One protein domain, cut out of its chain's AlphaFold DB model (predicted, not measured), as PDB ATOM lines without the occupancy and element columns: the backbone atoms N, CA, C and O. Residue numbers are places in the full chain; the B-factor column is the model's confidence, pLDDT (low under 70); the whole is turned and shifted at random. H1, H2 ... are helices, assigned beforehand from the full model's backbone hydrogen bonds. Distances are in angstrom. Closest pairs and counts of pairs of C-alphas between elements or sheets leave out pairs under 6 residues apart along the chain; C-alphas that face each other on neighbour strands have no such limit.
ATOM      1  N   LEU A  10      -1.864  40.576   7.209       91.38
ATOM      2  CA  LEU A  10      -2.795  41.063   6.193       91.38
ATOM      3  C   LEU A  10      -2.361  40.649   4.783       91.38
ATOM      4  O   LEU A  10      -3.198  40.199   4.009       91.38
ATOM      5  N   GLY A  11      -1.069  40.727   4.457       89.06
ATOM      6  CA  GLY A  11      -0.531  40.260   3.177       89.06
ATOM      7  C   GLY A  11      -0.718  38.754   2.985       89.06
ATOM      8  O   GLY A  11      -1.217  38.320   1.948       89.06
ATOM      9  N   ALA A  12      -0.397  37.958   4.010       87.12
ATOM     10  CA  ALA A  12      -0.600  36.510   3.991       87.12
ATOM     11  C   ALA A  12      -2.090  36.132   3.879       87.12
ATOM     12  O   ALA A  12      -2.456  35.276   3.071       87.12
ATOM     13  N   GLY A  13      -2.964  36.806   4.634       85.25
ATOM     14  CA  GLY A  13      -4.413  36.609   4.569       85.25
ATOM     15  C   GLY A  13      -5.017  37.031   3.228       85.25
ATOM     16  O   GLY A  13      -5.896  36.348   2.707       85.25
ATOM     17  N   TYR A  14      -4.510  38.110   2.625       82.88
ATOM     18  CA  TYR A  14      -4.982  38.612   1.336       82.88
ATOM     19  C   TYR A  14      -4.644  37.660   0.185       82.88
ATOM     20  O   TYR A  14      -5.491  37.433  -0.671       82.88
ATOM     21  N   VAL A  15      -3.461  37.035   0.174       76.38
ATOM     22  CA  VAL A  15      -3.102  36.038  -0.856       76.38
ATOM     23  C   VAL A  15      -3.982  34.790  -0.751       76.38
ATOM     24  O   VAL A  15      -4.459  34.279  -1.766       76.38
ATOM     25  N   LEU A  16      -4.241  34.320   0.474       78.81
ATOM     26  CA  LEU A  16      -5.094  33.156   0.705       78.81
ATOM     27  C   LEU A  16      -6.568  33.449   0.368       78.81
ATOM     28  O   LEU A  16      -7.225  32.611  -0.247       78.81
ATOM     29  N   GLY A  17      -7.064  34.647   0.696       70.69
ATOM     30  CA  GLY A  17      -8.421  35.095   0.362       70.69
ATOM     31  C   GLY A  17      -8.619  35.417  -1.124       70.69
ATOM     32  O   GLY A  17      -9.673  35.132  -1.689       70.69
ATOM     33  N   ALA A  18      -7.594  35.943  -1.799       71.88
ATOM     34  CA  ALA A  18      -7.657  36.299  -3.218       71.88
ATOM     35  C   ALA A  18      -7.650  35.080  -4.159       71.88
ATOM     36  O   ALA A  18      -8.012  35.211  -5.331       71.88
ATOM     37  N   ARG A  19      -7.292  33.881  -3.671       64.06
ATOM     38  CA  ARG A  19      -7.236  32.645  -4.478       64.06
ATOM     39  C   ARG A  19      -8.598  32.234  -5.073       64.06
ATOM     40  O   ARG A  19      -8.625  31.466  -6.029       64.06
ATOM     41  N   ALA A  20      -9.714  32.767  -4.569       64.81
ATOM     42  CA  ALA A  20     -11.058  32.511  -5.099       64.81
ATOM     43  C   ALA A  20     -11.444  33.382  -6.324       64.81
ATOM     44  O   ALA A  20     -12.453  33.116  -6.972       64.81
ATOM     45  N   GLY A  21     -10.654  34.404  -6.688       62.09
ATOM     46  CA  GLY A  21     -10.995  35.388  -7.730       62.09
ATOM     47  C   GLY A  21     -10.319  35.149  -9.088       62.09
ATOM     48  O   GLY A  21      -9.454  35.926  -9.496       62.09
ATOM     49  N   LYS A  22     -10.709  34.097  -9.822       66.00
ATOM     50  CA  LYS A  22     -10.055  33.670 -11.084       66.00
ATOM     51  C   LYS A  22      -9.914  34.743 -12.184       66.00
ATOM     52  O   LYS A  22      -8.967  34.666 -12.954       66.00
ATOM     53  N   GLN A  23     -10.798  35.741 -12.283       59.34
ATOM     54  CA  GLN A  23     -10.760  36.714 -13.395       59.34
ATOM     55  C   GLN A  23      -9.729  37.840 -13.231       59.34
ATOM     56  O   GLN A  23      -9.269  38.401 -14.223       59.34
ATOM     57  N   ARG A  24      -9.354  38.189 -11.997       64.19
ATOM     58  CA  ARG A  24      -8.368  39.253 -11.724       64.19
ATOM     59  C   ARG A  24      -6.970  38.697 -11.446       64.19
ATOM     60  O   ARG A  24      -5.998  39.439 -11.566       64.19
ATOM     61  N   TYR A  25      -6.868  37.401 -11.135       61.22
ATOM     62  CA  TYR A  25      -5.599  36.719 -10.888       61.22
ATOM     63  C   TYR A  25      -4.688  36.753 -12.118       61.22
ATOM     64  O   TYR A  25      -3.507  37.012 -11.965       61.22
ATOM     65  N   GLU A  26      -5.217  36.591 -13.336       66.62
ATOM     66  CA  GLU A  26      -4.392  36.581 -14.560       66.62
ATOM     67  C   GLU A  26      -3.773  37.955 -14.879       66.62
ATOM     68  O   GLU A  26      -2.597  38.048 -15.234       66.62
ATOM     69  N   GLN A  27      -4.518  39.045 -14.662       61.91
ATOM     70  CA  GLN A  27      -3.993  40.405 -14.855       61.91
ATOM     71  C   GLN A  27      -2.985  40.779 -13.763       61.91
ATOM     72  O   GLN A  27      -1.958  41.400 -14.042       61.91
ATOM     73  N   LEU A  28      -3.249  40.365 -12.521       66.12
ATOM     74  CA  LEU A  28      -2.337  40.604 -11.409       66.12
ATOM     75  C   LEU A  28      -1.094  39.711 -11.492       66.12
ATOM     76  O   LEU A  28      -0.017  40.153 -11.121       66.12
ATOM     77  N   LYS A  29      -1.209  38.499 -12.044       68.94
ATOM     78  CA  LYS A  29      -0.102  37.560 -12.249       68.94
ATOM     79  C   LYS A  29       0.942  38.132 -13.195       68.94
ATOM     80  O   LYS A  29       2.114  38.020 -12.883       68.94
ATOM     81  N   SER A  30       0.547  38.809 -14.279       69.12
ATOM     82  CA  SER A  30       1.498  39.504 -15.166       69.12
ATOM     83  C   SER A  30       2.301  40.582 -14.425       69.12
ATOM     84  O   SER A  30       3.521  40.667 -14.576       69.12
ATOM     85  N   GLN A  31       1.638  41.374 -13.579       70.44
ATOM     86  CA  GLN A  31       2.301  42.420 -12.796       70.44
ATOM     87  C   GLN A  31       3.153  41.844 -11.662       70.44
ATOM     88  O   GLN A  31       4.273  42.292 -11.442       70.44
ATOM     89  N   ALA A  32       2.663  40.802 -10.991       73.50
ATOM     90  CA  ALA A  32       3.402  40.072  -9.975       73.50
ATOM     91  C   ALA A  32       4.646  39.397 -10.566       73.50
ATOM     92  O   ALA A  32       5.694  39.448  -9.933       73.50
ATOM     93  N   ASN A  33       4.560  38.842 -11.783       72.31
ATOM     94  CA  ASN A  33       5.706  38.245 -12.471       72.31
ATOM     95  C   ASN A  33       6.769  39.296 -12.789       72.31
ATOM     96  O   ASN A  33       7.928  39.084 -12.475       72.31
ATOM     97  N   LYS A  34       6.374  40.471 -13.302       71.19
ATOM     98  CA  LYS A  34       7.316  41.577 -13.561       71.19
ATOM     99  C   LYS A  34       8.027  42.068 -12.299       71.19
ATOM    100  O   LYS A  34       9.186  42.468 -12.359       71.19
ATOM    101  N   VAL A  35       7.338  42.061 -11.160       76.69
ATOM    102  CA  VAL A  35       7.938  42.417  -9.867       76.69
ATOM    103  C   VAL A  35       8.865  41.302  -9.371       76.69
ATOM    104  O   VAL A  35       9.952  41.598  -8.884       76.69
ATOM    105  N   TRP A  36       8.485  40.033  -9.543       76.56
ATOM    106  CA  TRP A  36       9.302  38.864  -9.194       76.56
ATOM    107  C   TRP A  36      10.548  38.680 -10.075       76.56
ATOM    108  O   TRP A  36      11.577  38.216  -9.585       76.56
ATOM    109  N   GLU A  37      10.481  39.051 -11.354       75.19
ATOM    110  CA  GLU A  37      11.590  38.974 -12.319       75.19
ATOM    111  C   GLU A  37      12.606  40.115 -12.166       75.19
ATOM    112  O   GLU A  37      13.650  40.103 -12.816       75.19
ATOM    113  N   ASN A  38      12.348  41.106 -11.307       77.12
ATOM    114  CA  ASN A  38      13.298  42.191 -11.097       77.12
ATOM    115  C   ASN A  38      14.496  41.705 -10.251       77.12
ATOM    116  O   ASN A  38      14.288  41.206  -9.137       77.12
ATOM    117  N   PRO A  39      15.752  41.918 -10.696       72.00
ATOM    118  CA  PRO A  39      16.945  41.520  -9.941       72.00
ATOM    119  C   PRO A  39      16.986  42.129  -8.532       72.00
ATOM    120  O   PRO A  39      17.475  41.505  -7.595       72.00
ATOM    121  N   SER A  40      16.377  43.303  -8.335       74.06
ATOM    122  CA  SER A  40      16.286  43.958  -7.025       74.06
ATOM    123  C   SER A  40      15.483  43.156  -6.001       74.06
ATOM    124  O   SER A  40      15.748  43.254  -4.805       74.06
ATOM    125  N   VAL A  41      14.484  42.387  -6.445       74.81
ATOM    126  CA  VAL A  41      13.665  41.544  -5.564       74.81
ATOM    127  C   VAL A  41      14.393  40.237  -5.271       74.81
ATOM    128  O   VAL A  41      14.428  39.819  -4.120       74.81
ATOM    129  N   GLN A  42      15.062  39.646  -6.262       76.00
ATOM    130  CA  GLN A  42      15.839  38.418  -6.074       76.00
ATOM    131  C   GLN A  42      17.036  38.615  -5.133       76.00
ATOM    132  O   GLN A  42      17.222  37.809  -4.224       76.00
ATOM    133  N   SER A  43      17.790  39.713  -5.272       74.75
ATOM    134  CA  SER A  43      18.903  40.022  -4.361       74.75
ATOM    135  C   SER A  43      18.419  40.253  -2.928       74.75
ATOM    136  O   SER A  43      18.947  39.661  -1.994       74.75
ATOM    137  N   LYS A  44      17.344  41.036  -2.747       76.88
ATOM    138  CA  LYS A  44      16.790  41.315  -1.410       76.88
ATOM    139  C   LYS A  44      16.184  40.076  -0.753       76.88
ATOM    140  O   LYS A  44      16.265  39.940   0.463       76.88
ATOM    141  N   VAL A  45      15.577  39.178  -1.530       80.06
ATOM    142  CA  VAL A  45      15.080  37.893  -1.019       80.06
ATOM    143  C   VAL A  45      16.241  36.987  -0.619       80.06
ATOM    144  O   VAL A  45      16.135  36.340   0.417       80.06
ATOM    145  N   GLY A  46      17.345  36.970  -1.374       73.94
ATOM    146  CA  GLY A  46      18.557  36.218  -1.033       73.94
ATOM    147  C   GLY A  46      19.144  36.626   0.320       73.94
ATOM    148  O   GLY A  46      19.256  35.786   1.214       73.94
ATOM    149  N   ASP A  47      19.402  37.922   0.510       78.19
ATOM    150  CA  ASP A  47      19.977  38.457   1.755       78.19
ATOM    151  C   ASP A  47      19.079  38.179   2.974       78.19
ATOM    152  O   ASP A  47      19.535  37.810   4.060       78.19
ATOM    153  N   VAL A  48      17.763  38.327   2.795       80.06
ATOM    154  CA  VAL A  48      16.778  38.062   3.851       80.06
ATOM    155  C   VAL A  48      16.648  36.560   4.118       80.06
ATOM    156  O   VAL A  48      16.520  36.154   5.273       80.06
ATOM    157  N   ALA A  49      16.707  35.716   3.087       76.81
ATOM    158  CA  ALA A  49      16.614  34.267   3.229       76.81
ATOM    159  C   ALA A  49      17.783  33.696   4.040       76.81
ATOM    160  O   ALA A  49      17.567  32.808   4.866       76.81
ATOM    161  N   GLU A  50      18.998  34.223   3.876       77.50
ATOM    162  CA  GLU A  50      20.153  33.810   4.680       77.50
ATOM    163  C   GLU A  50      19.985  34.168   6.161       77.50
ATOM    164  O   GLU A  50      20.210  33.329   7.040       77.50
ATOM    165  N   GLN A  51      19.487  35.372   6.455       76.19
ATOM    166  CA  GLN A  51      19.197  35.799   7.828       76.19
ATOM    167  C   GLN A  51      18.068  34.978   8.470       76.19
ATOM    168  O   GLN A  51      18.134  34.640   9.654       76.19
ATOM    169  N   VAL A  52      17.052  34.605   7.688       77.50
ATOM    170  CA  VAL A  52      15.966  33.721   8.134       77.50
ATOM    171  C   VAL A  52      16.476  32.299   8.365       77.50
ATOM    172  O   VAL A  52      16.117  31.692   9.371       77.50
ATOM    173  N   LYS A  53      17.356  31.778   7.504       76.25
ATOM    174  CA  LYS A  53      17.956  30.443   7.654       76.25
ATOM    175  C   LYS A  53      18.818  30.349   8.915       76.25
ATOM    176  O   LYS A  53      18.720  29.364   9.641       76.25
ATOM    177  N   ALA A  54      19.573  31.397   9.243       79.88
ATOM    178  CA  ALA A  54      20.320  31.486  10.501       79.88
ATOM    179  C   ALA A  54      19.409  31.560  11.746       79.88
ATOM    180  O   ALA A  54      19.809  31.177  12.845       79.88
ATOM    181  N   LYS A  55      18.167  32.031  11.586       75.88
ATOM    182  CA  LYS A  55      17.141  32.105  12.639       75.88
ATOM    183  C   LYS A  55      16.075  31.008  12.515       75.88
ATOM    184  O   LYS A  55      15.071  31.084  13.222       75.88
ATOM    185  N   ALA A  56      16.300  29.983  11.684       78.56
ATOM    186  CA  ALA A  56      15.352  28.907  11.377       78.56
ATOM    187  C   ALA A  56      14.622  28.327  12.611       78.56
ATOM    188  O   ALA A  56      13.392  28.289  12.604       78.56
ATOM    189  N   PRO A  57      15.303  27.940  13.708       79.00
ATOM    190  CA  PRO A  57      14.604  27.404  14.880       79.00
ATOM    191  C   PRO A  57      13.704  28.437  15.583       79.00
ATOM    192  O   PRO A  57      12.622  28.091  16.059       79.00
ATOM    193  N   ALA A  58      14.097  29.715  15.601       78.44
ATOM    194  CA  ALA A  58      13.307  30.788  16.203       78.44
ATOM    195  C   ALA A  58      12.065  31.130  15.363       78.44
ATOM    196  O   ALA A  58      10.991  31.354  15.923       78.44
ATOM    197  N   VAL A  59      12.181  31.122  14.029       80.56
ATOM    198  CA  VAL A  59      11.028  31.348  13.142       80.56
ATOM    199  C   VAL A  59      10.049  30.177  13.163       80.56
ATOM    200  O   VAL A  59       8.848  30.421  13.163       80.56
ATOM    201  N   THR A  60      10.520  28.931  13.281       82.69
ATOM    202  CA  THR A  60       9.642  27.761  13.440       82.69
ATOM    203  C   THR A  60       8.838  27.835  14.739       82.69
ATOM    204  O   THR A  60       7.627  27.636  14.724       82.69
ATOM    205  N   SER A  61       9.477  28.181  15.861       83.25
ATOM    206  CA  SER A  61       8.781  28.331  17.147       83.25
ATOM    207  C   SER A  61       7.761  29.479  17.123       83.25
ATOM    208  O   SER A  61       6.608  29.298  17.525       83.25
ATOM    209  N   ALA A  62       8.146  30.635  16.572       83.94
ATOM    210  CA  ALA A  62       7.253  31.783  16.427       83.94
ATOM    211  C   ALA A  62       6.069  31.485  15.493       83.94
ATOM    212  O   ALA A  62       4.937  31.865  15.793       83.94
ATOM    213  N   ALA A  63       6.307  30.766  14.392       84.69
ATOM    214  CA  ALA A  63       5.268  30.349  13.460       84.69
ATOM    215  C   ALA A  63       4.277  29.374  14.110       84.69
ATOM    216  O   ALA A  63       3.072  29.579  13.992       84.69
ATOM    217  N   THR A  64       4.758  28.368  14.848       88.94
ATOM    218  CA  THR A  64       3.898  27.435  15.595       88.94
ATOM    219  C   THR A  64       3.029  28.168  16.617       88.94
ATOM    220  O   THR A  64       1.819  27.950  16.669       88.94
ATOM    221  N   SER A  65       3.609  29.090  17.391       87.62
ATOM    222  CA  SER A  65       2.868  29.867  18.394       87.62
ATOM    223  C   SER A  65       1.818  30.796  17.760       87.62
ATOM    224  O   SER A  65       0.675  30.875  18.225       87.62
ATOM    225  N   ALA A  66       2.164  31.449  16.645       85.31
ATOM    226  CA  ALA A  66       1.233  32.273  15.881       85.31
ATOM    227  C   ALA A  66       0.103  31.437  15.258       85.31
ATOM    228  O   ALA A  66      -1.058  31.842  15.313       85.31
ATOM    229  N   ALA A  67       0.418  30.254  14.723       88.56
ATOM    230  CA  ALA A  67      -0.563  29.334  14.155       88.56
ATOM    231  C   ALA A  67      -1.549  28.827  15.216       88.56
ATOM    232  O   ALA A  67      -2.758  28.857  14.993       88.56
ATOM    233  N   GLN A  68      -1.063  28.432  16.395       92.00
ATOM    234  CA  GLN A  68      -1.921  28.007  17.502       92.00
ATOM    235  C   GLN A  68      -2.855  29.143  17.954       92.00
ATOM    236  O   GLN A  68      -4.054  28.925  18.134       92.00
ATOM    237  N   SER A  69      -2.335  30.371  18.040       88.50
ATOM    238  CA  SER A  69      -3.119  31.564  18.388       88.50
ATOM    239  C   SER A  69      -4.190  31.888  17.340       88.50
ATOM    240  O   SER A  69      -5.333  32.190  17.689       88.50
ATOM    241  N   ALA A  70      -3.847  31.786  16.055       86.00
ATOM    242  CA  ALA A  70      -4.781  31.991  14.953       86.00
ATOM    243  C   ALA A  70      -5.900  30.937  14.954       86.00
ATOM    244  O   ALA A  70      -7.067  31.296  14.810       86.00
ATOM    245  N   THR A  71      -5.574  29.663  15.198       88.56
ATOM    246  CA  THR A  71      -6.564  28.581  15.330       88.56
ATOM    247  C   THR A  71      -7.517  28.832  16.496       88.56
ATOM    248  O   THR A  71      -8.729  28.733  16.322       88.56
ATOM    249  N   SER A  72      -7.011  29.231  17.668       87.81
ATOM    250  CA  SER A  72      -7.868  29.558  18.816       87.81
ATOM    251  C   SER A  72      -8.778  30.763  18.551       87.81
ATOM    252  O   SER A  72      -9.943  30.756  18.946       87.81
ATOM    253  N   ALA A  73      -8.276  31.795  17.867       86.31
ATOM    254  CA  ALA A  73      -9.086  32.944  17.464       86.31
ATOM    255  C   ALA A  73     -10.161  32.552  16.436       86.31
ATOM    256  O   ALA A  73     -11.313  32.967  16.566       86.31
TER     257      ALA A  73
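Overview. This is residues 10 to 73 of the 112 residues of an uncharacterized protein of Luteipulveratus mongoliensis (UniProt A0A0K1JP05). Four helices make a flat, open frame: H2, H3 and H4 are three sides of a U, with H3 as its base, and short H1 folds back from the start of H2 into the mouth of the U. The middle is empty, and no helix touches another. The printed part has 64 residues with four named helices, H1 to H4 in order, and no named strand; its class is all helix. It is only just loose, close to extended, with a radius of gyration of the C-alphas of 15.6 A and spans of 36 by 33 by 12 A.

Arrangement. H1, residues 10 to 18, and H2, residues 22 to 36, are close but not clearly touching, the closest C-alphas, of Ala 18 and Tyr 25, being 8.0 A apart. They run opposite ways at a steep tilt of 43 degrees. H3, residues 39 to 54, is about perpendicular to H2, at 86 degrees. These two are close but not clearly touching, with the closest C-alphas, of Val 35 and Val 41, 7.2 A apart. H4, residues 56 to 73, is about perpendicular to H3, at 87 degrees. They too are close but not clearly touching, with the closest C-alphas, of Val 52 and Val 59, 7.4 A apart. H1 is apart from H3 and H4, and H2 is apart from H4. Every O i to N i+4 pair is within hydrogen-bond range in H1, H3 and H4; in H2, 8 of 11 are.

Along the chain. H1 begins at C-alpha 10 (-2.795, 41.063, 6.193) and is 11.6 A long from first to last C-alpha. H2 measures 20.1 A, H3 23.0 A from C-alpha 39 (16.945, 41.520, -9.941), and H4 25.5 A, to C-alpha 73 (-9.086, 32.944, 17.464).

Size, cuts and confidence. The two C-alphas farthest apart, of Pro 39 and Ser 72, are 39.8 A apart. The printed part has no cut, and its three links are tight. Mean pLDDT of the printed part is 77.1; residues 19 to 30 are under 70.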